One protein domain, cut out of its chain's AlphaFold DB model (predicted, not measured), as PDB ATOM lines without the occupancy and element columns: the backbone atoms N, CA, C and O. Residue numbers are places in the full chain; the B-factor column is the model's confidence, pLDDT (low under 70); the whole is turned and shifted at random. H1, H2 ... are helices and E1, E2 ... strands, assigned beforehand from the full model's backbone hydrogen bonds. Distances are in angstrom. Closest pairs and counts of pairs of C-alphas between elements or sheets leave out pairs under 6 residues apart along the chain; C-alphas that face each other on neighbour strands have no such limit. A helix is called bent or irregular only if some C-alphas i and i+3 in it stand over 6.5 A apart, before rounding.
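Overview. This is residues 3 to 151 of the 195 residues of an uncharacterized protein of Stenotrophomonas sp. LMG 10879 (UniProt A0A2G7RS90). A long, narrow strand hairpin, E2 and E3, with the short E1 beside one end of E3, makes a wall; H5 and H6 cover one of its faces side by side, and no named helix is over the other. Beyond H5 and H6 lie H1, which crosses H5, and H2, beside H6, with the small H3 and H4 farther along that side, while residues 114 to 129 loop far out at one end of the long axis. The printed part has 149 residues with six named helices and three named strands, in the order E1 H1 H2 H3 H4 H5 E2 E3 H6; the sheet order is E1 - E3 - E2, antiparallel, and the class is mixed, helices and strands. The whole is compact, with a radius of gyration of the C-alphas of 16.0 A, yet elongated, spanning 56 by 30 by 26 A.

Along the chain. Find C-alpha 3 at (206.825, 195.885, 371.021), where E1, residues 3 to 5, begins. Next come H1, residues 14 to 28, 21.8 A long and only just irregular, with C-alphas 17 and 20 6.52 A apart, and H2, residues 30 to 40. H3 is residues 44 to 47 and H4 residues 50 to 55. From C-alpha 59 at (218.207, 185.352, 372.318), H5 runs 28.0 A to residue 78. E2, residues 85 to 95, covers 29.9 A and E3, residues 104 to 113, 29.2 A. H6, residues 130 to 145, runs 23.0 A to C-alpha 145 at (223.644, 192.745, 367.641).

Arrangement. Look first across the hairpin E2 and E3, where N 90 and O 108 are 2.8 A apart; at E1 and E3, N 4 and O 105 are 2.9 A apart, both within hydrogen-bond range. Residues 93 to 94 of E2 also pair, parallel, with residues 148 to 149. H5 and the sheet make two layers, a helix on one face of a sheet: H5 is over E3 and E2 at a height of 8.2 A. H6, on the same face, is over E2 at 8.8 A. H5 and H6 touch, closest at C-alphas 67 and 141, 5.8 A, a shallow tilt of 29 degrees, opposite ways. H1 touches H5 about perpendicular, 76 degrees, with C-alphas 18 and 68 closest at 4.7 A. H2 touches H6 at C-alphas 39 and 145, 5.6 A, a shallow tilt of 16 degrees, the same way. H3 touches H2 at C-alphas 47 and 37, 5.0 A; H4 touches H5, with residues 60 to 65 of H5 alone, at C-alphas 53 and 61, 5.7 A. Every O i to N i+4 pair is within hydrogen-bond range in H2, H5 and H6, against 8 of 11 in H1 and 0 of 2 in H4, where 3 of 3 O i to N i+3 pairs are; H3 is too short for an O i to N i+4 pair.

Size, cuts and confidence. The C-alphas farthest apart are those of Lys 100 and Glu 122, 56.9 A. The printed part has no cut, and its one long link is E3 to H6. Watch the B-factor column at residues 45 to 47, 81 to 82 and 117 to 132, where pLDDT is under 70.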
ATOM      1  N   THR A   3     206.494 196.751 369.889       93.62
ATOM      2  CA  THR A   3     206.825 195.885 371.021       93.62
ATOM      3  C   THR A   3     205.977 194.630 370.908       93.62
ATOM      4  O   THR A   3     204.757 194.729 370.798       93.62
ATOM      5  N   THR A   4     206.609 193.461 370.865       94.06
ATOM      6  CA  THR A   4     205.919 192.180 370.672       94.06
ATOM      7  C   THR A   4     206.601 191.059 371.435       94.06
ATOM      8  O   THR A   4     207.815 191.081 371.647       94.06
ATOM      9  N   ARG A   5     205.801 190.070 371.837       92.94
ATOM     10  CA  ARG A   5     206.322 188.837 372.405       92.94
ATOM     11  C   ARG A   5     206.870 187.983 371.273       92.94
ATOM     12  O   ARG A   5     206.238 187.863 370.223       92.94
ATOM     13  N   VAL A   6     208.053 187.432 371.476       93.50
ATOM     14  CA  VAL A   6     208.767 186.601 370.516       93.50
ATOM     15  C   VAL A   6     209.089 185.286 371.214       93.50
ATOM     16  O   VAL A   6     210.108 185.120 371.878       93.50
ATOM     17  N   HIS A   7     208.165 184.348 371.062       92.88
ATOM     18  CA  HIS A   7     208.277 182.974 371.534       92.88
ATOM     19  C   HIS A   7     207.795 182.060 370.405       92.88
ATOM     20  O   HIS A   7     206.854 182.474 369.722       92.88
ATOM     21  N   PRO A   8     208.364 180.854 370.209       91.81
ATOM     22  CA  PRO A   8     207.977 179.956 369.117       91.81
ATOM     23  C   PRO A   8     206.460 179.762 368.976       91.81
ATOM     24  O   PRO A   8     205.927 179.814 367.870       91.81
ATOM     25  N   ASP A   9     205.753 179.658 370.102       90.81
ATOM     26  CA  ASP A   9     204.299 179.442 370.138       90.81
ATOM     27  C   ASP A   9     203.465 180.658 369.693       90.81
ATOM     28  O   ASP A   9     202.286 180.521 369.368       90.81
ATOM     29  N   PHE A  10     204.057 181.858 369.651       89.06
ATOM     30  CA  PHE A  10     203.360 183.119 369.354       89.06
ATOM     31  C   PHE A  10     203.765 183.749 368.015       89.06
ATOM     32  O   PHE A  10     203.309 184.841 367.680       89.06
ATOM     33  N   LEU A  11     204.603 183.079 367.215       87.44
ATOM     34  CA  LEU A  11     205.133 183.648 365.968       87.44
ATOM     35  C   LEU A  11     204.098 183.753 364.839       87.44
ATOM     36  O   LEU A  11     204.282 184.531 363.899       87.44
ATOM     37  N   GLY A  12     203.013 182.976 364.897       88.88
ATOM     38  CA  GLY A  12     201.980 182.956 363.863       88.88
ATOM     39  C   GLY A  12     202.566 182.711 362.466       88.88
ATOM     40  O   GLY A  12     203.084 181.639 362.177       88.88
ATOM     41  N   LYS A  13     202.483 183.714 361.580       90.12
ATOM     42  CA  LYS A  13     202.997 183.651 360.194       90.12
ATOM     43  C   LYS A  13     204.357 184.341 360.002       90.12
ATOM     44  O   LYS A  13     204.754 184.553 358.856       90.12
ATOM     45  N   ALA A  14     205.031 184.749 361.079       90.19
ATOM     46  CA  ALA A  14     206.286 185.499 361.002       90.19
ATOM     47  C   ALA A  14     207.374 184.718 360.254       90.19
ATOM     48  O   ALA A  14     207.917 185.242 359.288       90.19
ATOM     49  N   GLU A  15     207.602 183.449 360.615       90.00
ATOM     50  CA  GLU A  15     208.562 182.559 359.940       90.00
ATOM     51  C   GLU A  15     208.348 182.555 358.417       90.00
ATOM     52  O   GLU A  15     209.245 182.900 357.651       90.00
ATOM     53  N   GLY A  16     207.122 182.284 357.961       90.06
ATOM     54  CA  GLY A  16     206.817 182.225 356.529       90.06
ATOM     55  C   GLY A  16     206.976 183.556 355.781       90.06
ATOM     56  O   GLY A  16     207.231 183.551 354.580       90.06
ATOM     57  N   LYS A  17     206.837 184.703 356.461       90.94
ATOM     58  CA  LYS A  17     206.979 186.034 355.840       90.94
ATOM     59  C   LYS A  17     208.404 186.578 355.896       90.94
ATOM     60  O   LYS A  17     208.803 187.313 354.994       90.94
ATOM     61  N   PHE A  18     209.146 186.265 356.953       93.00
ATOM     62  CA  PHE A  18     210.451 186.861 357.235       93.00
ATOM     63  C   PHE A  18     211.606 185.995 356.720       93.00
ATOM     64  O   PHE A  18     212.634 186.543 356.327       93.00
ATOM     65  N   SER A  19     211.433 184.672 356.632       90.31
ATOM     66  CA  SER A  19     212.462 183.772 356.093       90.31
ATOM     67  C   SER A  19     212.806 184.027 354.619       90.31
ATOM     68  O   SER A  19     213.995 184.098 354.313       90.31
ATOM     69  N   PRO A  20     211.853 184.237 353.683       90.25
ATOM     70  CA  PRO A  20     212.203 184.463 352.277       90.25
ATOM     71  C   PRO A  20     213.145 185.660 352.028       90.25
ATOM     72  O   PRO A  20     214.169 185.476 351.363       90.25
ATOM     73  N   PRO A  21     212.893 186.876 352.565       88.31
ATOM     74  CA  PRO A  21     213.816 187.995 352.376       88.31
ATOM     75  C   PRO A  21     215.148 187.819 353.124       88.31
ATOM     76  O   PRO A  21     216.137 188.428 352.716       88.31
ATOM     77  N   LEU A  22     215.203 187.006 354.187       88.81
ATOM     78  CA  LEU A  22     216.465 186.621 354.832       88.81
ATOM     79  C   LEU A  22     217.293 185.713 353.920       88.81
ATOM     80  O   LEU A  22     218.449 186.031 353.642       88.81
ATOM     81  N   ARG A  23     216.686 184.637 353.398       88.94
ATOM     82  CA  ARG A  23     217.345 183.689 352.485       88.94
ATOM     83  C   ARG A  23     217.924 184.380 351.265       88.94
ATOM     84  O   ARG A  23     219.082 184.150 350.940       88.94
ATOM     85  N   LYS A  24     217.164 185.301 350.662       87.19
ATOM     86  CA  LYS A  24     217.636 186.073 349.509       87.19
ATOM     87  C   LYS A  24     218.993 186.739 349.783       87.19
ATOM     88  O   LYS A  24     219.872 186.683 348.936       87.19
ATOM     89  N   ASN A  25     219.206 187.324 350.962       87.25
ATOM     90  CA  ASN A  25     220.483 187.981 351.270       87.25
ATOM     91  C   ASN A  25     221.585 187.007 351.682       87.25
ATOM     92  O   ASN A  25     222.750 187.276 351.410       87.25
ATOM     93  N   ILE A  26     221.223 185.881 352.294       87.44
ATOM     94  CA  ILE A  26     222.160 184.787 352.581       87.44
ATOM     95  C   ILE A  26     222.719 184.203 351.277       87.44
ATOM     96  O   ILE A  26     223.901 183.883 351.204       87.44
ATOM     97  N   GLU A  27     221.880 184.078 350.249       86.00
ATOM     98  CA  GLU A  27     222.263 183.570 348.928       86.00
ATOM     99  C   GLU A  27     223.053 184.602 348.111       86.00
ATOM    100  O   GLU A  27     223.992 184.236 347.407       86.00
ATOM    101  N   LEU A  28     222.696 185.888 348.210       82.25
ATOM    102  CA  LEU A  28     223.312 186.958 347.418       82.25
ATOM    103  C   LEU A  28     224.689 187.414 347.924       82.25
ATOM    104  O   LEU A  28     225.441 187.983 347.135       82.25
ATOM    105  N   GLY A  29     225.027 187.230 349.205       78.31
ATOM    106  CA  GLY A  29     226.267 187.781 349.756       78.31
ATOM    107  C   GLY A  29     226.813 187.023 350.972       78.31
ATOM    108  O   GLY A  29     226.132 186.969 352.000       78.31
ATOM    109  N   PRO A  30     228.062 186.510 350.923       86.12
ATOM    110  CA  PRO A  30     228.675 185.829 352.064       86.12
ATOM    111  C   PRO A  30     228.786 186.745 353.290       86.12
ATOM    112  O   PRO A  30     228.515 186.298 354.400       86.12
ATOM    113  N   GLU A  31     229.042 188.041 353.088       89.88
ATOM    114  CA  GLU A  31     229.157 189.039 354.160       89.88
ATOM    115  C   GLU A  31     227.906 189.102 355.057       89.88
ATOM    116  O   GLU A  31     228.012 189.142 356.285       89.88
ATOM    117  N   PHE A  32     226.703 189.063 354.471       90.31
ATOM    118  CA  PHE A  32     225.469 189.058 355.261       90.31
ATOM    119  C   PHE A  32     225.348 187.779 356.088       90.31
ATOM    120  O   PHE A  32     225.000 187.838 357.267       90.31
ATOM    121  N   SER A  33     225.660 186.628 355.486       89.38
ATOM    122  CA  SER A  33     225.606 185.346 356.192       89.38
ATOM    123  C   SER A  33     226.633 185.251 357.323       89.38
ATOM    124  O   SER A  33     226.293 184.747 358.388       89.38
ATOM    125  N   GLU A  34     227.836 185.804 357.152       91.25
ATOM    126  CA  GLU A  34     228.857 185.902 358.204       91.25
ATOM    127  C   GLU A  34     228.365 186.748 359.375       91.25
ATOM    128  O   GLU A  34     228.427 186.319 360.527       91.25
ATOM    129  N   LYS A  35     227.814 187.932 359.088       92.19
ATOM    130  CA  LYS A  35     227.299 188.834 360.126       92.19
ATOM    131  C   LYS A  35     226.100 188.244 360.858       92.19
ATOM    132  O   LYS A  35     225.969 188.430 362.066       92.19
ATOM    133  N   LEU A  36     225.229 187.532 360.146       91.44
ATOM    134  CA  LEU A  36     224.097 186.836 360.751       91.44
ATOM    135  C   LEU A  36     224.562 185.679 361.645       91.44
ATOM    136  O   LEU A  36     224.023 185.505 362.734       91.44
ATOM    137  N   ALA A  37     225.572 184.925 361.208       90.38
ATOM    138  CA  ALA A  37     226.172 183.835 361.969       90.38
ATOM    139  C   ALA A  37     226.841 184.339 363.258       90.38
ATOM    140  O   ALA A  37     226.580 183.808 364.337       90.38
ATOM    141  N   GLU A  38     227.610 185.429 363.160       92.00
ATOM    142  CA  GLU A  38     228.205 186.141 364.298       92.00
ATOM    143  C   GLU A  38     227.127 186.592 365.295       92.00
ATOM    144  O   GLU A  38     227.257 186.374 366.499       92.00
ATOM    145  N   LEU A  39     226.025 187.162 364.794       91.44
ATOM    146  CA  LEU A  39     224.921 187.654 365.616       91.44
ATOM    147  C   LEU A  39     224.288 186.549 366.478       91.44
ATOM    148  O   LEU A  39     224.015 186.773 367.662       91.44
ATOM    149  N   ILE A  40     224.035 185.379 365.888       89.25
ATOM    150  CA  ILE A  40     223.393 184.245 366.571       89.25
ATOM    151  C   ILE A  40     224.395 183.294 367.248       89.25
ATOM    152  O   ILE A  40     223.970 182.374 367.942       89.25
ATOM    153  N   GLY A  41     225.703 183.530 367.090       85.75
ATOM    154  CA  GLY A  41     226.771 182.779 367.753       85.75
ATOM    155  C   GLY A  41     226.996 181.374 367.189       85.75
ATOM    156  O   GLY A  41     227.253 180.446 367.956       85.75
ATOM    157  N   VAL A  42     226.866 181.195 365.874       84.19
ATOM    158  CA  VAL A  42     227.008 179.888 365.205       84.19
ATOM    159  C   VAL A  42     227.912 179.977 363.982       84.19
ATOM    160  O   VAL A  42     228.199 181.064 363.488       84.19
ATOM    161  N   ASP A  43     228.319 178.826 363.452       80.12
ATOM    162  CA  ASP A  43     229.057 178.772 362.193       80.12
ATOM    163  C   ASP A  43     228.196 179.203 361.000       80.12
ATOM    164  O   ASP A  43     227.001 178.907 360.919       80.12
ATOM    165  N   ILE A  44     228.837 179.815 360.002       78.00
ATOM    166  CA  ILE A  44     228.177 180.327 358.792       78.00
ATOM    167  C   ILE A  44     227.330 179.271 358.069       78.00
ATOM    168  O   ILE A  44     226.243 179.569 357.580       78.00
ATOM    169  N   CYS A  45     227.789 178.017 358.036       69.62
ATOM    170  CA  CYS A  45     227.072 176.910 357.405       69.62
ATOM    171  C   CYS A  45     225.752 176.597 358.119       69.62
ATOM    172  O   CYS A  45     224.784 176.212 357.469       69.62
ATOM    173  N   ILE A  46     225.709 176.791 359.438       68.25
ATOM    174  CA  ILE A  46     224.535 176.546 360.278       68.25
ATOM    175  C   ILE A  46     223.595 177.756 360.229       68.25
ATOM    176  O   ILE A  46     222.379 177.595 360.248       68.25
ATOM    177  N   ALA A  47     224.135 178.971 360.099       69.19
ATOM    178  CA  ALA A  47     223.338 180.186 359.937       69.19
ATOM    179  C   ALA A  47     222.514 180.207 358.636       69.19
ATOM    180  O   ALA A  47     221.521 180.925 358.559       69.19
ATOM    181  N   LYS A  48     222.893 179.408 357.627       76.62
ATOM    182  CA  LYS A  48     222.109 179.234 356.391       76.62
ATOM    183  C   LYS A  48     220.780 178.507 356.619       76.62
ATOM    184  O   LYS A  48     219.853 178.725 355.846       76.62
ATOM    185  N   ASP A  49     220.673 177.697 357.673       83.44
ATOM    186  CA  ASP A  49     219.432 177.034 358.096       83.44
ATOM    187  C   ASP A  49     218.686 177.908 359.117       83.44
ATOM    188  O   ASP A  49     218.511 177.561 360.289       83.44
ATOM    189  N   VAL A  50     218.299 179.110 358.676       83.00
ATOM    190  CA  VAL A  50     217.619 180.114 359.514       83.00
ATOM    191  C   VAL A  50     216.337 179.546 360.130       83.00
ATOM    192  O   VAL A  50     215.956 179.905 361.244       83.00
ATOM    193  N   GLU A  51     215.690 178.622 359.422       88.19
ATOM    194  CA  GLU A  51     214.426 177.993 359.791       88.19
ATOM    195  C   GLU A  51     214.477 177.315 361.153       88.19
ATOM    196  O   GLU A  51     213.524 177.371 361.934       88.19
ATOM    197  N   ARG A  52     215.622 176.711 361.475       89.00
ATOM    198  CA  ARG A  52     215.822 176.036 362.752       89.00
ATOM    199  C   ARG A  52     215.671 176.985 363.941       89.00
ATOM    200  O   ARG A  52     215.170 176.565 364.985       89.00
ATOM    201  N   TYR A  53     216.065 178.249 363.798       89.06
ATOM    202  CA  TYR A  53     216.075 179.213 364.902       89.06
ATOM    203  C   TYR A  53     214.692 179.770 365.234       89.06
ATOM    204  O   TYR A  53     214.483 180.197 366.367       89.06
ATOM    205  N   TRP A  54     213.713 179.684 364.324       91.50
ATOM    206  CA  TRP A  54     212.329 180.068 364.641       91.50
ATOM    207  C   TRP A  54     211.706 179.201 365.742       91.50
ATOM    208  O   TRP A  54     210.761 179.614 366.409       91.50
ATOM    209  N   LYS A  55     212.261 178.005 365.965       91.12
ATOM    210  CA  LYS A  55     211.773 177.027 366.946       91.12
ATOM    211  C   LYS A  55     212.532 177.065 368.274       91.12
ATOM    212  O   LYS A  55     212.202 176.301 369.176       91.12
ATOM    213  N   VAL A  56     213.551 177.918 368.406       91.19
ATOM    214  CA  VAL A  56     214.435 177.965 369.581       91.19
ATOM    215  C   VAL A  56     214.171 179.243 370.365       91.19
ATOM    216  O   VAL A  56     214.612 180.308 369.963       91.19
ATOM    217  N   ALA A  57     213.470 179.152 371.494       90.69
ATOM    218  CA  ALA A  57     213.207 180.317 372.341       90.69
ATOM    219  C   ALA A  57     214.499 180.996 372.844       90.69
ATOM    220  O   ALA A  57     215.549 180.364 372.974       90.69
ATOM    221  N   GLY A  58     214.395 182.284 373.181       90.44
ATOM    222  CA  GLY A  58     215.495 183.072 373.733       90.44
ATOM    223  C   GLY A  58     216.194 183.967 372.714       90.44
ATOM    224  O   GLY A  58     215.638 184.331 371.678       90.44
ATOM    225  N   ASP A  59     217.431 184.339 373.041       91.19
ATOM    226  CA  ASP A  59     218.207 185.352 372.318       91.19
ATOM    227  C   ASP A  59     218.369 185.080 370.803       91.19
ATOM    228  O   ASP A  59     218.134 186.004 370.018       91.19
ATOM    229  N   PRO A  60     218.655 183.844 370.334       92.12
ATOM    230  CA  PRO A  60     218.758 183.579 368.897       92.12
ATOM    231  C   PRO A  60     217.467 183.899 368.139       92.12
ATOM    232  O   PRO A  60     217.510 184.551 367.095       92.12
ATOM    233  N   LEU A  61     216.308 183.506 368.676       93.88
ATOM    234  CA  LEU A  61     215.019 183.803 368.057       93.88
ATOM    235  C   LEU A  61     214.704 185.298 368.086       93.88
ATOM    236  O   LEU A  61     214.227 185.823 367.085       93.88
ATOM    237  N   ILE A  62     214.993 185.994 369.190       94.56
ATOM    238  CA  ILE A  62     214.820 187.452 369.292       94.56
ATOM    239  C   ILE A  62     215.604 188.159 368.180       94.56
ATOM    240  O   ILE A  62     215.059 189.004 367.465       94.56
ATOM    241  N   LYS A  63     216.867 187.771 367.992       94.38
ATOM    242  CA  LYS A  63     217.757 188.331 366.970       94.38
ATOM    243  C   LYS A  63     217.283 188.013 365.555       94.38
ATOM    244  O   LYS A  63     217.180 188.926 364.735       94.38
ATOM    245  N   ILE A  64     216.936 186.757 365.270       94.06
ATOM    246  CA  ILE A  64     216.400 186.354 363.961       94.06
ATOM    247  C   ILE A  64     215.085 187.072 363.662       94.06
ATOM    248  O   ILE A  64     214.897 187.559 362.548       94.06
ATOM    249  N   PHE A  65     214.202 187.217 364.648       95.31
ATOM    250  CA  PHE A  65     212.958 187.957 364.489       95.31
ATOM    251  C   PHE A  65     213.221 189.434 364.176       95.31
ATOM    252  O   PHE A  65     212.634 189.967 363.235       95.31
ATOM    253  N   ALA A  66     214.122 190.093 364.915       95.38
ATOM    254  CA  ALA A  66     214.465 191.498 364.697       95.38
ATOM    255  C   ALA A  66     215.041 191.739 363.291       95.38
ATOM    256  O   ALA A  66     214.589 192.643 362.579       95.38
ATOM    257  N   VAL A  67     215.999 190.906 362.863       95.06
ATOM    258  CA  VAL A  67     216.593 191.002 361.522       95.06
ATOM    259  C   VAL A  67     215.568 190.646 360.449       95.06
ATOM    260  O   VAL A  67     215.446 191.369 359.463       95.06
ATOM    261  N   GLY A  68     214.785 189.588 360.649       94.06
ATOM    262  CA  GLY A  68     213.743 189.148 359.726       94.06
ATOM    263  C   GLY A  68     212.666 190.202 359.495       94.06
ATOM    264  O   GLY A  68     212.329 190.494 358.348       94.06
ATOM    265  N   LEU A  69     212.190 190.845 360.562       95.06
ATOM    266  CA  LEU A  69     211.255 191.962 360.470       95.06
ATOM    267  C   LEU A  69     211.878 193.150 359.729       95.06
ATOM    268  O   LEU A  69     211.257 193.701 358.822       95.06
ATOM    269  N   GLY A  70     213.112 193.527 360.068       93.44
ATOM    270  CA  GLY A  70     213.813 194.614 359.384       93.44
ATOM    271  C   GLY A  70     214.000 194.346 357.889       93.44
ATOM    272  O   GLY A  70     213.753 195.220 357.061       93.44
ATOM    273  N   LYS A  71     214.346 193.109 357.528       91.56
ATOM    274  CA  LYS A  71     214.483 192.654 356.140       91.56
ATOM    275  C   LYS A  71     213.161 192.605 355.401       91.56
ATOM    276  O   LYS A  71     213.112 192.965 354.230       91.56
ATOM    277  N   TYR A  72     212.096 192.186 356.071       91.62
ATOM    278  CA  TYR A  72     210.757 192.222 355.509       91.62
ATOM    279  C   TYR A  72     210.329 193.662 355.194       91.62
ATOM    280  O   TYR A  72     209.858 193.926 354.092       91.62
ATOM    281  N   LEU A  73     210.572 194.608 356.106       90.94
ATOM    282  CA  LEU A  73     210.293 196.029 355.876       90.94
ATOM    283  C   LEU A  73     211.149 196.617 354.747       90.94
ATOM    284  O   LEU A  73     210.606 197.312 353.890       90.94
ATOM    285  N   LEU A  74     212.451 196.308 354.706       88.56
ATOM    286  CA  LEU A  74     213.324 196.686 353.588       88.56
ATOM    287  C   LEU A  74     212.780 196.150 352.267       88.56
ATOM    288  O   LEU A  74     212.667 196.897 351.306       88.56
ATOM    289  N   HIS A  75     212.398 194.875 352.220       86.69
ATOM    290  CA  HIS A  75     211.853 194.263 351.014       86.69
ATOM    291  C   HIS A  75     210.558 194.946 350.561       86.69
ATOM    292  O   HIS A  75     210.401 195.236 349.379       86.69
ATOM    293  N   LEU A  76     209.647 195.250 351.490       85.50
ATOM    294  CA  LEU A  76     208.403 195.950 351.175       85.50
ATOM    295  C   LEU A  76     208.648 197.357 350.617       85.50
ATOM    296  O   LEU A  76     207.995 197.739 349.651       85.50
ATOM    297  N   LEU A  77     209.575 198.113 351.208       83.81
ATOM    298  CA  LEU A  77     209.782 199.530 350.892       83.81
ATOM    299  C   LEU A  77     210.794 199.766 349.762       83.81
ATOM    300  O   LEU A  77     210.677 200.743 349.031       83.81
ATOM    301  N   HIS A  78     211.753 198.863 349.555       76.81
ATOM    302  CA  HIS A  78     212.681 198.936 348.421       76.81
ATOM    303  C   HIS A  78     212.043 198.473 347.108       76.81
ATOM    304  O   HIS A  78     212.443 198.938 346.045       76.81
ATOM    305  N   ASN A  79     211.041 197.590 347.157       70.50
ATOM    306  CA  ASN A  79     210.322 197.170 345.951       70.50
ATOM    307  C   ASN A  79     209.320 198.230 345.451       70.50
ATOM    308  O   ASN A  79     208.765 198.083 344.361       70.50
ATOM    309  N   GLN A  80     209.068 199.294 346.219       72.88
ATOM    310  CA  GLN A  80     208.201 200.400 345.814       72.88
ATOM    311  C   GLN A  80     208.999 201.431 345.016       72.88
ATOM    312  O   GLN A  80     209.435 202.454 345.532       72.88
ATOM    313  N   ILE A  81     209.165 201.161 343.720       65.25
ATOM    314  CA  ILE A  81     209.928 202.017 342.794       65.25
ATOM    315  C   ILE A  81     209.405 203.469 342.773       65.25
ATOM    316  O   ILE A  81     210.184 204.402 342.608       65.25
ATOM    317  N   GLN A  82     208.095 203.671 342.960       66.38
ATOM    318  CA  GLN A  82     207.457 204.995 342.892       66.38
ATOM    319  C   GLN A  82     207.616 205.840 344.165       66.38
ATOM    320  O   GLN A  82     207.506 207.064 344.095       66.38
ATOM    321  N   ASP A  83     207.878 205.198 345.303       72.94
ATOM    322  CA  ASP A  83     208.022 205.830 346.618       72.94
ATOM    323  C   ASP A  83     209.162 205.146 347.390       72.94
ATOM    324  O   ASP A  83     208.929 204.486 348.407       72.94
ATOM    325  N   PRO A  84     210.413 205.253 346.901       76.75
ATOM    326  CA  PRO A  84     211.526 204.575 347.536       76.75
ATOM    327  C   PRO A  84     211.727 205.129 348.947       76.75
ATOM    328  O   PRO A  84     211.771 206.339 349.162       76.75
ATOM    329  N   ALA A  85     211.909 204.243 349.921       84.06
ATOM    330  CA  ALA A  85     212.248 204.628 351.283       84.06
ATOM    331  C   ALA A  85     213.337 203.714 351.835       84.06
ATOM    332  O   ALA A  85     213.309 202.505 351.619       84.06
ATOM    333  N   SER A  86     214.288 204.279 352.577       85.44
ATOM    334  CA  SER A  86     215.240 203.472 353.340       85.44
ATOM    335  C   SER A  86     214.682 203.123 354.707       85.44
ATOM    336  O   SER A  86     214.049 203.959 355.354       85.44
ATOM    337  N   VAL A  87     214.990 201.912 355.165       89.19
ATOM    338  CA  VAL A  87     214.650 201.428 356.503       89.19
ATOM    339  C   VAL A  87     215.927 201.211 357.294       89.19
ATOM    340  O   VAL A  87     216.847 200.538 356.838       89.19
ATOM    341  N   GLU A  88     215.963 201.744 358.505       92.19
ATOM    342  CA  GLU A  88     217.052 201.532 359.452       92.19
ATOM    343  C   GLU A  88     216.488 201.061 360.790       92.19
ATOM    344  O   GLU A  88     215.508 201.615 361.287       92.19
ATOM    345  N   LEU A  89     217.130 200.067 361.405       94.50
ATOM    346  CA  LEU A  89     216.869 199.708 362.797       94.50
ATOM    347  C   LEU A  89     217.580 200.715 363.716       94.50
ATOM    348  O   LEU A  89     218.793 200.652 363.903       94.50
ATOM    349  N   ALA A  90     216.827 201.660 364.275       94.06
ATOM    350  CA  ALA A  90     217.357 202.735 365.110       94.06
ATOM    351  C   ALA A  90     217.701 202.249 366.526       94.06
ATOM    352  O   ALA A  90     218.767 202.577 367.050       94.06
ATOM    353  N   SER A  91     216.819 201.450 367.130       93.88
ATOM    354  CA  SER A  91     217.026 200.862 368.456       93.88
ATOM    355  C   SER A  91     216.370 199.492 368.574       93.88
ATOM    356  O   SER A  91     215.342 199.226 367.946       93.88
ATOM    357  N   CYS A  92     216.959 198.645 369.414       95.56
ATOM    358  CA  CYS A  92     216.483 197.302 369.706       95.56
ATOM    359  C   CYS A  92     216.739 196.995 371.185       95.56
ATOM    360  O   CYS A  92     217.859 197.174 371.668       95.56
ATOM    361  N   CYS A  93     215.716 196.562 371.909       95.62
ATOM    362  CA  CYS A  93     215.860 196.081 373.276       95.62
ATOM    363  C   CYS A  93     214.990 194.849 373.512       95.62
ATOM    364  O   CYS A  93     213.954 194.668 372.870       95.62
ATOM    365  N   ALA A  94     215.429 194.000 374.429       95.50
ATOM    366  CA  ALA A  94     214.746 192.774 374.791       95.50
ATOM    367  C   ALA A  94     214.686 192.625 376.310       95.50
ATOM    368  O   ALA A  94     215.535 193.154 377.029       95.50
ATOM    369  N   TYR A  95     213.656 191.939 376.792       93.75
ATOM    370  CA  TYR A  95     213.453 191.670 378.214       93.75
ATOM    371  C   TYR A  95     212.576 190.438 378.427       93.75
ATOM    372  O   TYR A  95     212.004 189.894 377.478       93.75
ATOM    373  N   ARG A  96     212.505 189.975 379.674       91.19
ATOM    374  CA  ARG A  96     211.712 188.817 380.094       91.19
ATOM    375  C   ARG A  96     210.362 189.259 380.638       91.19
ATOM    376  O   ARG A  96     210.285 190.165 381.468       91.19
ATOM    377  N   VAL A  97     209.300 188.589 380.204       85.00
ATOM    378  CA  VAL A  97     207.939 188.810 380.714       85.00
ATOM    379  C   VAL A  97     207.366 187.573 381.387       85.00
ATOM    380  O   VAL A  97     206.778 187.725 382.440       85.00
ATOM    381  N   GLU A  98     207.537 186.365 380.861       75.88
ATOM    382  CA  GLU A  98     207.074 185.146 381.565       75.88
ATOM    383  C   GLU A  98     208.055 183.973 381.436       75.88
ATOM    384  O   GLU A  98     207.947 182.977 382.152       75.88
ATOM    385  N   SER A  99     209.020 184.063 380.519       76.88
ATOM    386  CA  SER A  99     210.017 183.022 380.288       76.88
ATOM    387  C   SER A  99     211.289 183.232 381.120       76.88
ATOM    388  O   SER A  99     211.654 184.343 381.503       76.88
ATOM    389  N   LYS A 100     212.028 182.137 381.346       82.94
ATOM    390  CA  LYS A 100     213.410 182.187 381.860       82.94
ATOM    391  C   LYS A 100     214.375 182.828 380.856       82.94
ATOM    392  O   LYS A 100     215.408 183.356 381.261       82.94
ATOM    393  N   SER A 101     214.053 182.755 379.568       88.69
ATOM    394  CA  SER A 101     214.796 183.372 378.469       88.69
ATOM    395  C   SER A 101     214.130 184.674 378.027       88.69
ATOM    396  O   SER A 101     212.931 184.837 378.228       88.69
ATOM    397  N   LEU A 102     214.876 185.560 377.358       91.00
ATOM    398  CA  LEU A 102     214.296 186.726 376.680       91.00
ATOM    399  C   LEU A 102     213.136 186.280 375.776       91.00
ATOM    400  O   LEU A 102     213.303 185.376 374.953       91.00
ATOM    401  N   ASP A 103     211.968 186.883 375.962       93.19
ATOM    402  CA  ASP A 103     210.751 186.564 375.210       93.19
ATOM    403  C   ASP A 103     209.978 187.810 374.776       93.19
ATOM    404  O   ASP A 103     208.979 187.695 374.068       93.19
ATOM    405  N   MET A 104     210.451 189.005 375.130       94.94
ATOM    406  CA  MET A 104     209.871 190.271 374.717       94.94
ATOM    407  C   MET A 104     210.884 191.094 373.934       94.94
ATOM    408  O   MET A 104     212.031 191.239 374.353       94.94
ATOM    409  N   LEU A 105     210.451 191.650 372.805       96.12
ATOM    410  CA  LEU A 105     211.275 192.453 371.910       96.12
ATOM    411  C   LEU A 105     210.601 193.797 371.649       96.12
ATOM    412  O   LEU A 105     209.428 193.848 371.274       96.12
ATOM    413  N   SER A 106     211.360 194.881 371.777       96.38
ATOM    414  CA  SER A 106     210.964 196.205 371.316       96.38
ATOM    415  C   SER A 106     211.962 196.748 370.300       96.38
ATOM    416  O   SER A 106     213.168 196.806 370.541       96.38
ATOM    417  N   VAL A 107     211.447 197.149 369.143       96.25
ATOM    418  CA  VAL A 107     212.232 197.638 368.008       96.25
ATOM    419  C   VAL A 107     211.693 198.965 367.502       96.25
ATOM    420  O   VAL A 107     210.482 199.219 367.439       96.25
ATOM    421  N   VAL A 108     212.611 199.829 367.087       96.12
ATOM    422  CA  VAL A 108     212.292 201.101 366.446       96.12
ATOM    423  C   VAL A 108     212.956 201.129 365.086       96.12
ATOM    424  O   VAL A 108     214.179 201.138 364.983       96.12
ATOM    425  N   PHE A 109     212.135 201.182 364.041       94.12
ATOM    426  CA  PHE A 109     212.601 201.418 362.686       94.12
ATOM    427  C   PHE A 109     212.412 202.885 362.320       94.12
ATOM    428  O   PHE A 109     211.347 203.458 362.557       94.12
ATOM    429  N   ARG A 110     213.445 203.476 361.725       93.75
ATOM    430  CA  ARG A 110     213.376 204.771 361.058       93.75
ATOM    431  C   ARG A 110     213.170 204.518 359.572       93.75
ATOM    432  O   ARG A 110     213.991 203.860 358.941       93.75
ATOM    433  N   VAL A 111     212.069 205.036 359.040       91.12
ATOM    434  CA  VAL A 111     211.779 205.014 357.604       91.12
ATOM    435  C   VAL A 111     212.016 206.415 357.066       91.12
ATOM    436  O   VAL A 111     211.400 207.370 357.536       91.12
ATOM    437  N   THR A 112     212.931 206.542 356.111       89.44
ATOM    438  CA  THR A 112     213.282 207.825 355.495       89.44
ATOM    439  C   THR A 112     212.906 207.776 354.019       89.44
ATOM    440  O   THR A 112     213.511 206.988 353.283       89.44
ATOM    441  N   PRO A 113     211.918 208.578 353.577       86.44
ATOM    442  CA  PRO A 113     211.598 208.711 352.164       86.44
ATOM    443  C   PRO A 113     212.829 209.170 351.385       86.44
ATOM    444  O   PRO A 113     213.582 210.028 351.852       86.44
ATOM    445  N   ARG A 114     213.037 208.591 350.210       81.62
ATOM    446  CA  ARG A 114     214.050 209.027 349.252       81.62
ATOM    447  C   ARG A 114     213.380 209.809 348.133       81.62
ATOM    448  O   ARG A 114     212.165 209.750 347.953       81.62
ATOM    449  N   GLU A 115     214.185 210.560 347.394       76.38
ATOM    450  CA  GLU A 115     213.694 211.261 346.215       76.38
ATOM    451  C   GLU A 115     213.073 210.267 345.233       76.38
ATOM    452  O   GLU A 115     213.632 209.201 344.955       76.38
ATOM    453  N   LYS A 116     211.888 210.618 344.727       72.50
ATOM    454  CA  LYS A 116     211.209 209.823 343.711       72.50
ATOM    455  C   LYS A 116     212.064 209.821 342.457       72.50
ATOM    456  O   LYS A 116     212.302 210.870 341.863       72.50
ATOM    457  N   LEU A 117     212.487 208.640 342.033       67.06
ATOM    458  CA  LEU A 117     213.146 208.488 340.749       67.06
ATOM    459  C   LEU A 117     212.062 208.476 339.669       67.06
ATOM    460  O   LEU A 117     211.265 207.541 339.584       67.06
ATOM    461  N   MET A 118     212.014 209.525 338.849       65.12
ATOM    462  CA  MET A 118     211.228 209.498 337.617       65.12
ATOM    463  C   MET A 118     211.964 208.628 336.604       65.12
ATOM    464  O   MET A 118     212.866 209.082 335.908       65.12
ATOM    465  N   ILE A 119     211.607 207.352 336.576       65.69
ATOM    466  CA  ILE A 119     212.189 206.374 335.663       65.69
ATOM    467  C   ILE A 119     211.359 206.400 334.383       65.69
ATOM    468  O   ILE A 119     210.142 206.201 334.427       65.69
ATOM    469  N   SER A 120     211.997 206.664 333.241       61.88
ATOM    470  CA  SER A 120     211.326 206.540 331.944       61.88
ATOM    471  C   SER A 120     211.002 205.068 331.661       61.88
ATOM    472  O   SER A 120     211.716 204.172 332.114       61.88
ATOM    473  N   ALA A 121     209.941 204.792 330.896       63.97
ATOM    474  CA  ALA A 121     209.508 203.421 330.585       63.97
ATOM    475  C   ALA A 121     210.629 202.541 329.979       63.97
ATOM    476  O   ALA A 121     210.619 201.323 330.124       63.97
ATOM    477  N   GLU A 122     211.627 203.163 329.349       64.06
ATOM    478  CA  GLU A 122     212.794 202.514 328.741       64.06
ATOM    479  C   GLU A 122     213.859 202.086 329.770       64.06
ATOM    480  O   GLU A 122     214.612 201.145 329.534       64.06
ATOM    481  N   GLN A 123     213.919 202.746 330.931       61.44
ATOM    482  CA  GLN A 123     214.917 202.505 331.982       61.44
ATOM    483  C   GLN A 123     214.455 201.502 333.047       61.44
ATOM    484  O   GLN A 123     215.252 201.068 333.880       61.44
ATOM    485  N   GLN A 124     213.183 201.098 333.015       57.03
ATOM    486  CA  GLN A 124     212.551 200.276 334.050       57.03
ATOM    487  C   GLN A 124     213.199 198.886 334.218       57.03
ATOM    488  O   GLN A 124     213.145 198.318 335.307       57.03
ATOM    489  N   ASN A 125     213.876 198.371 333.184       54.91
ATOM    490  CA  ASN A 125     214.557 197.070 333.210       54.91
ATOM    491  C   ASN A 125     216.027 197.119 333.679       54.91
ATOM    492  O   ASN A 125     216.620 196.061 333.865       54.91
ATOM    493  N   ASN A 126     216.616 198.306 333.884       53.94
ATOM    494  CA  ASN A 126     218.054 198.475 334.165       53.94
ATOM    495  C   ASN A 126     218.375 198.968 335.588       53.94
ATOM    496  O   ASN A 126     219.503 199.371 335.864       53.94
ATOM    497  N   ILE A 127     217.408 198.969 336.508       56.78
ATOM    498  CA  ILE A 127     217.636 199.480 337.865       56.78
ATOM    499  C   ILE A 127     218.246 198.385 338.742       56.78
ATOM    500  O   ILE A 127     217.571 197.445 339.163       56.78
ATOM    501  N   GLU A 128     219.525 198.545 339.075       54.91
ATOM    502  CA  GLU A 128     220.229 197.718 340.055       54.91
ATOM    503  C   GLU A 128     219.801 198.068 341.494       54.91
ATOM    504  O   GLU A 128     220.459 198.792 342.235       54.91
ATOM    505  N   ILE A 129     218.671 197.509 341.919       57.19
ATOM    506  CA  ILE A 129     218.185 197.509 343.312       57.19
ATOM    507  C   ILE A 129     219.063 196.686 344.315       57.19
ATOM    508  O   ILE A 129     219.020 197.000 345.509       57.19
ATOM    509  N   PRO A 130     219.884 195.669 343.939       59.44
ATOM    510  CA  PRO A 130     220.499 194.753 344.920       59.44
ATOM    511  C   PRO A 130     221.537 195.341 345.895       59.44
ATOM    512  O   PRO A 130     221.549 194.958 347.066       59.44
ATOM    513  N   ALA A 131     222.421 196.247 345.460       57.50
ATOM    514  CA  ALA A 131     223.594 196.634 346.263       57.50
ATOM    515  C   ALA A 131     223.238 197.493 347.494       57.50
ATOM    516  O   ALA A 131     223.776 197.305 348.587       57.50
ATOM    517  N   ILE A 132     222.280 198.412 347.340       61.75
ATOM    518  CA  ILE A 132     221.808 199.306 348.415       61.75
ATOM    519  C   ILE A 132     221.045 198.519 349.490       61.75
ATOM    520  O   ILE A 132     221.110 198.831 350.685       61.75
ATOM    521  N   GLU A 133     220.318 197.489 349.064       80.81
ATOM    522  CA  GLU A 133     219.558 196.615 349.946       80.81
ATOM    523  C   GLU A 133     220.493 195.821 350.872       80.81
ATOM    524  O   GLU A 133     220.272 195.815 352.084       80.81
ATOM    525  N   MET A 134     221.593 195.275 350.340       84.81
ATOM    526  CA  MET A 134     222.552 194.484 351.119       84.81
ATOM    527  C   MET A 134     223.236 195.297 352.225       84.81
ATOM    528  O   MET A 134     223.280 194.868 353.379       84.81
ATOM    529  N   ALA A 135     223.717 196.502 351.909       86.00
ATOM    530  CA  ALA A 135     224.343 197.372 352.905       86.00
ATOM    531  C   ALA A 135     223.371 197.720 354.048       86.00
ATOM    532  O   ALA A 135     223.738 197.696 355.224       86.00
ATOM    533  N   SER A 136     222.105 197.988 353.710       87.75
ATOM    534  CA  SER A 136     221.057 198.291 354.694       87.75
ATOM    535  C   SER A 136     220.732 197.069 355.560       87.75
ATOM    536  O   SER A 136     220.614 197.176 356.779       87.75
ATOM    537  N   ALA A 137     220.661 195.887 354.946       90.50
ATOM    538  CA  ALA A 137     220.474 194.615 355.633       90.50
ATOM    539  C   ALA A 137     221.592 194.324 356.651       90.50
ATOM    540  O   ALA A 137     221.303 193.948 357.788       90.50
ATOM    541  N   ILE A 138     222.855 194.555 356.283       92.31
ATOM    542  CA  ILE A 138     224.005 194.384 357.184       92.31
ATOM    543  C   ILE A 138     223.928 195.359 358.365       92.31
ATOM    544  O   ILE A 138     224.187 194.973 359.507       92.31
ATOM    545  N   GLN A 139     223.526 196.614 358.132       91.81
ATOM    546  CA  GLN A 139     223.330 197.580 359.219       91.81
ATOM    547  C   GLN A 139     222.240 197.134 360.198       91.81
ATOM    548  O   GLN A 139     222.423 197.263 361.409       91.81
ATOM    549  N   ILE A 140     221.146 196.544 359.707       94.00
ATOM    550  CA  ILE A 140     220.106 195.964 360.569       94.00
ATOM    551  C   ILE A 140     220.681 194.840 361.434       94.00
ATOM    552  O   ILE A 140     220.438 194.837 362.639       94.00
ATOM    553  N   VAL A 141     221.482 193.932 360.866       94.50
ATOM    554  CA  VAL A 141     222.131 192.847 361.629       94.50
ATOM    555  C   VAL A 141     223.030 193.425 362.723       94.50
ATOM    556  O   VAL A 141     222.928 193.026 363.881       94.50
ATOM    557  N   ARG A 142     223.857 194.428 362.395       93.69
ATOM    558  CA  ARG A 142     224.725 195.101 363.379       93.69
ATOM    559  C   ARG A 142     223.925 195.739 364.511       93.69
ATOM    560  O   ARG A 142     224.302 195.616 365.672       93.69
ATOM    561  N   LYS A 143     222.820 196.413 364.188       93.31
ATOM    562  CA  LYS A 143     221.949 197.066 365.176       93.31
ATOM    563  C   LYS A 143     221.185 196.059 366.032       93.31
ATOM    564  O   LYS A 143     221.036 196.295 367.225       93.31
ATOM    565  N   ALA A 144     220.776 194.927 365.464       93.62
ATOM    566  CA  ALA A 144     220.212 193.811 366.218       93.62
ATOM    567  C   ALA A 144     221.263 193.153 367.135       93.62
ATOM    568  O   ALA A 144     220.927 192.691 368.219       93.62
ATOM    569  N   GLY A 145     222.544 193.164 366.760       91.62
ATOM    570  CA  GLY A 145     223.644 192.745 367.641       91.62
ATOM    571  C   GLY A 145     223.846 193.656 368.847       91.62
ATOM    572  O   GLY A 145     224.234 193.187 369.910       91.62
ATOM    573  N   ALA A 146     223.501 194.937 368.716       91.69
ATOM    574  CA  ALA A 146     223.504 195.908 369.807       91.69
ATOM    575  C   ALA A 146     222.183 195.922 370.606       91.69
ATOM    576  O   ALA A 146     221.829 196.950 371.186       91.69
ATOM    577  N   THR A 147     221.431 194.813 370.611       93.06
ATOM    578  CA  THR A 147     220.196 194.700 371.399       93.06
ATOM    579  C   THR A 147     220.508 194.849 372.881       93.06
ATOM    580  O   THR A 147     221.350 194.137 373.425       93.06
ATOM    581  N   VAL A 148     219.808 195.769 373.540       93.25
ATOM    582  CA  VAL A 148     219.949 195.991 374.982       93.25
ATOM    583  C   VAL A 148     219.078 194.996 375.741       93.25
ATOM    584  O   VAL A 148     217.857 195.009 375.581       93.25
ATOM    585  N   ASP A 149     219.692 194.177 376.595       92.88
ATOM    586  CA  ASP A 149     218.980 193.410 377.620       92.88
ATOM    587  C   ASP A 149     218.568 194.366 378.748       92.88
ATOM    588  O   ASP A 149     219.388 194.799 379.562       92.88
ATOM    589  N   VAL A 150     217.289 194.746 378.764       91.25
ATOM    590  CA  VAL A 150     216.768 195.712 379.740       91.25
ATOM    591  C   VAL A 150     216.833 195.140 381.149       91.25
ATOM    592  O   VAL A 150     217.094 195.889 382.088       91.25
ATOM    593  N   ASP A 151     216.646 193.832 381.315       88.50
ATOM    594  CA  ASP A 151     216.678 193.230 382.642       88.50
ATOM    595  C   ASP A 151     218.092 193.279 383.221       88.50
ATOM    596  O   ASP A 151     218.265 193.552 384.408       88.50
TER     597      ASP A 151